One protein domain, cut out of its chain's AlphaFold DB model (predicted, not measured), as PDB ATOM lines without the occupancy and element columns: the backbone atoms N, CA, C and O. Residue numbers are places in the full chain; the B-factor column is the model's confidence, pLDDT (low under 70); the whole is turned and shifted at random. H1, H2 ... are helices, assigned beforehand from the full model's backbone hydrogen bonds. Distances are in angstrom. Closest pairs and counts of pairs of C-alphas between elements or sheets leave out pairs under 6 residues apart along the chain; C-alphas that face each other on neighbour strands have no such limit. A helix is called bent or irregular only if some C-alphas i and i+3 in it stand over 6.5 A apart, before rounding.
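What this domain is: This is residues 2 to 48 of the 50 residues of the protein "DUF3309 domain-containing protein" of Verrucomicrobia bacterium (UniProt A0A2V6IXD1). An open, flat arch: two separate helices, H1 and H2, are its legs, and a long loop, residues 17 to 30, bridges them at one end. The chain goes along H1, through this loop and back along H2, with empty space between the legs and no packed core. The printed part has 47 residues, with two named helices in the order H1, H2 and no named strand; the class is all helix. The whole is extended, with a radius of gyration of the C-alphas of 15.7 A, and the C-alphas span 40 by 37 by 9 A.

How they stand to each other: H2, residues 31 to 46, is the longest helix by residues, and H1 is residues 2 to 16. H1 and H2 are apart, with no C-alpha of the one within 8 A of the other. Residues 2 to 48 stand free: no C-alpha has another, 8 or more residues away along the chain, within 10 A. In H1 every O i to N i+4 pair is within hydrogen-bond range, and in H2 11 of 12 are.

Where its parts are: H2 begins at C-alpha 31 at (42.438, 10.524, 10.495) and ends at C-alpha 46 at (24.422, -4.097, 8.427), 23.3 A from first to last C-alpha. H1 begins at C-alpha 2 at (19.163, 2.490, -19.292) and is 21.0 A long by the same measure. Neither helix is bent.

The domain as a whole: The two C-alphas farthest apart are those of Gly 2 and Trp 29, 42.3 A. The link from H1 to H2 is long, with 14 residues, whose C-alphas lie 12 to 18 A from the mean of all C-alphas. The printed part has no cut. Its mean pLDDT is 74.7, and residues 17 to 33 are under 70, of which 31 to 33 belong to H2.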
ATOM      1  N   GLY A   2      17.858   2.197 -18.663       87.94
ATOM      2  CA  GLY A   2      19.163   2.490 -19.292       87.94
ATOM      3  C   GLY A   2      19.902   3.720 -18.739       87.94
ATOM      4  O   GLY A   2      21.116   3.684 -18.592       87.94
ATOM      5  N   THR A   3      19.184   4.775 -18.340       88.44
ATOM      6  CA  THR A   3      19.768   5.999 -17.756       88.44
ATOM      7  C   THR A   3      20.463   5.763 -16.417       88.44
ATOM      8  O   THR A   3      21.522   6.328 -16.175       88.44
ATOM      9  N   ILE A   4      19.908   4.897 -15.563       90.56
ATOM     10  CA  ILE A   4      20.496   4.563 -14.253       90.56
ATOM     11  C   ILE A   4      21.808   3.794 -14.438       90.56
ATOM     12  O   ILE A   4      22.804   4.110 -13.794       90.56
ATOM     13  N   LEU A   5      21.827   2.826 -15.359       90.69
ATOM     14  CA  LEU A   5      23.040   2.082 -15.713       90.69
ATOM     15  C   LEU A   5      24.133   3.004 -16.268       90.69
ATOM     16  O   LEU A   5      25.302   2.844 -15.932       90.69
ATOM     17  N   LEU A   6      23.745   3.996 -17.069       92.81
ATOM     18  CA  LEU A   6      24.661   4.971 -17.658       92.81
ATOM     19  C   LEU A   6      25.271   5.894 -16.583       92.81
ATOM     20  O   LEU A   6      26.475   6.132 -16.596       92.81
ATOM     21  N   ILE A   7      24.475   6.333 -15.601       92.38
ATOM     22  CA  ILE A   7      24.948   7.116 -14.444       92.38
ATOM     23  C   ILE A   7      25.948   6.312 -13.603       92.38
ATOM     24  O   ILE A   7      27.011   6.829 -13.258       92.38
ATOM     25  N   LEU A   8      25.634   5.048 -13.302       91.81
ATOM     26  CA  LEU A   8      26.531   4.160 -12.557       91.81
ATOM     27  C   LEU A   8      27.856   3.954 -13.293       91.81
ATOM     28  O   LEU A   8      28.916   4.040 -12.680       91.81
ATOM     29  N   LEU A   9      27.803   3.736 -14.608       89.94
ATOM     30  CA  LEU A   9      28.993   3.566 -15.438       89.94
ATOM     31  C   LEU A   9      29.895   4.809 -15.393       89.94
ATOM     32  O   LEU A   9      31.104   4.677 -15.214       89.94
ATOM     33  N   ILE A  10      29.312   6.009 -15.486       89.38
ATOM     34  CA  ILE A  10      30.045   7.281 -15.378       89.38
ATOM     35  C   ILE A  10      30.664   7.448 -13.978       89.38
ATOM     36  O   ILE A  10      31.827   7.831 -13.874       89.38
ATOM     37  N   LEU A  11      29.932   7.123 -12.908       85.50
ATOM     38  CA  LEU A  11      30.438   7.146 -11.526       85.50
ATOM     39  C   LEU A  11      31.637   6.210 -11.335       85.50
ATOM     40  O   LEU A  11      32.638   6.613 -10.741       85.50
ATOM     41  N   PHE A  12      31.559   4.992 -11.873       82.44
ATOM     42  CA  PHE A  12      32.668   4.039 -11.843       82.44
ATOM     43  C   PHE A  12      33.874   4.534 -12.641       82.44
ATOM     44  O   PHE A  12      34.996   4.425 -12.158       82.44
ATOM     45  N   LEU A  13      33.661   5.124 -13.820       83.38
ATOM     46  CA  LEU A  13      34.728   5.724 -14.624       83.38
ATOM     47  C   LEU A  13      35.421   6.879 -13.883       83.38
ATOM     48  O   LEU A  13      36.645   6.918 -13.842       83.38
ATOM     49  N   ILE A  14      34.669   7.781 -13.245       76.88
ATOM     50  CA  ILE A  14      35.228   8.912 -12.483       76.88
ATOM     51  C   ILE A  14      35.955   8.435 -11.216       76.88
ATOM     52  O   ILE A  14      37.010   8.971 -10.884       76.88
ATOM     53  N   GLY A  15      35.417   7.429 -10.520       70.38
ATOM     54  CA  GLY A  15      36.026   6.848  -9.319       70.38
ATOM     55  C   GLY A  15      37.245   5.959  -9.596       70.38
ATOM     56  O   GLY A  15      38.089   5.803  -8.719       70.38
ATOM     57  N   ALA A  16      37.353   5.391 -10.804       75.88
ATOM     58  CA  ALA A  16      38.491   4.575 -11.237       75.88
ATOM     59  C   ALA A  16      39.650   5.405 -11.812       75.88
ATOM     60  O   ALA A  16      40.773   4.909 -11.917       75.88
ATOM     61  N   LEU A  17      39.399   6.660 -12.190       62.91
ATOM     62  CA  LEU A  17      40.452   7.562 -12.627       62.91
ATOM     63  C   LEU A  17      41.239   8.062 -11.403       62.91
ATOM     64  O   LEU A  17      40.647   8.671 -10.508       62.91
ATOM     65  N   PRO A  18      42.581   7.941 -11.383       56.88
ATOM     66  CA  PRO A  18      43.441   8.588 -10.387       56.88
ATOM     67  C   PRO A  18      43.554  10.102 -10.661       56.88
ATOM     68  O   PRO A  18      44.614  10.704 -10.525       56.88
ATOM     69  N   ALA A  19      42.457  10.717 -11.108       61.75
ATOM     70  CA  ALA A  19      42.344  12.126 -11.451       61.75
ATOM     71  C   ALA A  19      42.062  13.000 -10.225       61.75
ATOM     72  O   ALA A  19      41.911  14.202 -10.389       61.75
ATOM     73  N   TRP A  20      41.976  12.414  -9.025       59.16
ATOM     74  CA  TRP A  20      41.872  13.138  -7.761       59.16
ATOM     75  C   TRP A  20      43.281  13.595  -7.367       59.16
ATOM     76  O   TRP A  20      44.030  12.816  -6.768       59.16
ATOM     77  N   PRO A  21      43.698  14.826  -7.717       46.84
ATOM     78  CA  PRO A  21      45.031  15.289  -7.424       46.84
ATOM     79  C   PRO A  21      44.998  15.801  -5.985       46.84
ATOM     80  O   PRO A  21      44.544  16.903  -5.716       46.84
ATOM     81  N   TYR A  22      45.500  14.957  -5.089       51.25
ATOM     82  CA  TYR A  22      46.163  15.319  -3.841       51.25
ATOM     83  C   TYR A  22      45.358  16.046  -2.747       51.25
ATOM     84  O   TYR A  22      44.850  17.152  -2.889       51.25
ATOM     85  N   SER A  23      45.473  15.499  -1.539       42.59
ATOM     86  CA  SER A  23      45.864  16.332  -0.408       42.59
ATOM     87  C   SER A  23      47.111  15.727   0.226       42.59
ATOM     88  O   SER A  23      47.093  14.643   0.810       42.59
ATOM     89  N   SER A  24      48.186  16.494   0.125       53.59
ATOM     90  CA  SER A  24      49.480  16.471   0.812       53.59
ATOM     91  C   SER A  24      49.438  16.370   2.333       53.59
ATOM     92  O   SER A  24      50.455  16.630   2.964       53.59
ATOM     93  N   GLY A  25      48.291  16.102   2.950       53.00
ATOM     94  CA  GLY A  25      48.122  16.162   4.401       53.00
ATOM     95  C   GLY A  25      47.789  14.833   5.072       53.00
ATOM     96  O   GLY A  25      47.697  14.803   6.290       53.00
ATOM     97  N   TRP A  26      47.588  13.746   4.319       53.88
ATOM     98  CA  TRP A  26      47.092  12.470   4.869       53.88
ATOM     99  C   TRP A  26      48.144  11.357   4.887       53.88
ATOM    100  O   TRP A  26      47.812  10.171   4.888       53.88
ATOM    101  N   GLY A  27      49.425  11.735   4.920       51.91
ATOM    102  CA  GLY A  27      50.486  10.802   5.279       51.91
ATOM    103  C   GLY A  27      50.157  10.151   6.622       51.91
ATOM    104  O   GLY A  27      49.933  10.856   7.594       51.91
ATOM    105  N   TYR A  28      50.064   8.820   6.613       55.03
ATOM    106  CA  TYR A  28      50.136   7.907   7.758       55.03
ATOM    107  C   TYR A  28      49.870   8.543   9.150       55.03
ATOM    108  O   TYR A  28      50.792   9.061   9.769       55.03
ATOM    109  N   TRP A  29      48.633   8.359   9.654       46.38
ATOM    110  CA  TRP A  29      48.088   8.697  10.996       46.38
ATOM    111  C   TRP A  29      47.632  10.154  11.248       46.38
ATOM    112  O   TRP A  29      48.331  11.070  10.839       46.38
ATOM    113  N   PRO A  30      46.506  10.429  11.970       51.19
ATOM    114  CA  PRO A  30      45.535   9.544  12.645       51.19
ATOM    115  C   PRO A  30      44.079   9.636  12.111       51.19
ATOM    116  O   PRO A  30      43.164   9.065  12.700       51.19
ATOM    117  N   SER A  31      43.810  10.323  11.001       53.50
ATOM    118  CA  SER A  31      42.438  10.524  10.495       53.50
ATOM    119  C   SER A  31      41.903   9.369   9.624       53.50
ATOM    120  O   SER A  31      40.693   9.197   9.500       53.50
ATOM    121  N   GLY A  32      42.782   8.505   9.101       58.44
ATOM    122  CA  GLY A  32      42.394   7.226   8.483       58.44
ATOM    123  C   GLY A  32      41.830   6.209   9.486       58.44
ATOM    124  O   GLY A  32      41.033   5.352   9.112       58.44
ATOM    125  N   GLY A  33      42.170   6.348  10.773       69.12
ATOM    126  CA  GLY A  33      41.612   5.515  11.839       69.12
ATOM    127  C   GLY A  33      40.112   5.735  12.006       69.12
ATOM    128  O   GLY A  33      39.365   4.770  12.094       69.12
ATOM    129  N   LEU A  34      39.645   6.988  11.955       72.44
ATOM    130  CA  LEU A  34      38.214   7.294  12.060       72.44
ATOM    131  C   LEU A  34      37.410   6.748  10.879       72.44
ATOM    132  O   LEU A  34      36.344   6.181  11.093       72.44
ATOM    133  N   GLY A  35      37.928   6.868   9.652       75.38
ATOM    134  CA  GLY A  35      37.287   6.290   8.466       75.38
ATOM    135  C   GLY A  35      37.202   4.764   8.535       75.38
ATOM    136  O   GLY A  35      36.161   4.187   8.228       75.38
ATOM    137  N   LEU A  36      38.267   4.113   9.010       78.88
ATOM    138  CA  LEU A  36      38.298   2.668   9.223       78.88
ATOM    139  C   LEU A  36      37.315   2.235  10.323       78.88
ATOM    140  O   LEU A  36      36.575   1.274  10.137       78.88
ATOM    141  N   ILE A  37      37.269   2.963  11.441       85.12
ATOM    142  CA  ILE A  37      36.334   2.708  12.547       85.12
ATOM    143  C   ILE A  37      34.887   2.856  12.066       85.12
ATOM    144  O   ILE A  37      34.074   1.970  12.316       85.12
ATOM    145  N   LEU A  38      34.569   3.925  11.332       84.62
ATOM    146  CA  LEU A  38      33.243   4.131  10.743       84.62
ATOM    147  C   LEU A  38      32.850   2.981   9.812       84.62
ATOM    148  O   LEU A  38      31.735   2.472   9.899       84.62
ATOM    149  N   LEU A  39      33.774   2.535   8.961       85.31
ATOM    150  CA  LEU A  39      33.560   1.410   8.055       85.31
ATOM    151  C   LEU A  39      33.284   0.104   8.821       85.31
ATOM    152  O   LEU A  39      32.371  -0.635   8.459       85.31
ATOM    153  N   ILE A  40      34.005  -0.148   9.917       89.25
ATOM    154  CA  ILE A  40      33.779  -1.310  10.792       89.25
ATOM    155  C   ILE A  40      32.392  -1.247  11.448       89.25
ATOM    156  O   ILE A  40      31.654  -2.231  11.414       89.25
ATOM    157  N   VAL A  41      32.010  -0.095  12.005       91.38
ATOM    158  CA  VAL A  41      30.696   0.102  12.643       91.38
ATOM    159  C   VAL A  41      29.558  -0.118  11.642       91.38
ATOM    160  O   VAL A  41      28.587  -0.800  11.959       91.38
ATOM    161  N   ILE A  42      29.695   0.391  10.416       91.62
ATOM    162  CA  ILE A  42      28.709   0.198   9.342       91.62
ATOM    163  C   ILE A  42      28.551  -1.289   8.998       91.62
ATOM    164  O   ILE A  42      27.426  -1.772   8.864       91.62
ATOM    165  N   ILE A  43      29.652  -2.039   8.900       92.44
ATOM    166  CA  ILE A  43      29.609  -3.485   8.634       92.44
ATOM    167  C   ILE A  43      28.899  -4.230   9.767       92.44
ATOM    168  O   ILE A  43      28.056  -5.089   9.500       92.44
ATOM    169  N   LEU A  44      29.207  -3.905  11.024       92.00
ATOM    170  CA  LEU A  44      28.566  -4.524  12.186       92.00
ATOM    171  C   LEU A  44      27.057  -4.245  12.216       92.00
ATOM    172  O   LEU A  44      26.274  -5.169  12.434       92.00
ATOM    173  N   ALA A  45      26.647  -3.012  11.911       91.81
ATOM    174  CA  ALA A  45      25.242  -2.609  11.881       91.81
ATOM    175  C   ALA A  45      24.469  -3.360  10.790       91.81
ATOM    176  O   ALA A  45      23.390  -3.895  11.036       91.81
ATOM    177  N   LEU A  46      25.042  -3.445   9.584       87.88
ATOM    178  CA  LEU A  46      24.422  -4.097   8.427       87.88
ATOM    179  C   LEU A  46      24.373  -5.623   8.550       87.88
ATOM    180  O   LEU A  46      23.477  -6.256   7.997       87.88
ATOM    181  N   THR A  47      25.324  -6.222   9.268       94.44
ATOM    182  CA  THR A  47      25.331  -7.669   9.535       94.44
ATOM    183  C   THR A  47      24.513  -8.062  10.770       94.44
ATOM    184  O   THR A  47      24.441  -9.252  11.077       94.44
ATOM    185  N   GLY A  48      23.887  -7.101  11.465       84.75
ATOM    186  CA  GLY A  48      23.099  -7.342  12.680       84.75
ATOM    187  C   GLY A  48      23.936  -7.838  13.862       84.75
ATOM    188  O   GLY A  48      23.422  -8.515  14.746       84.75
TER     189      GLY A  48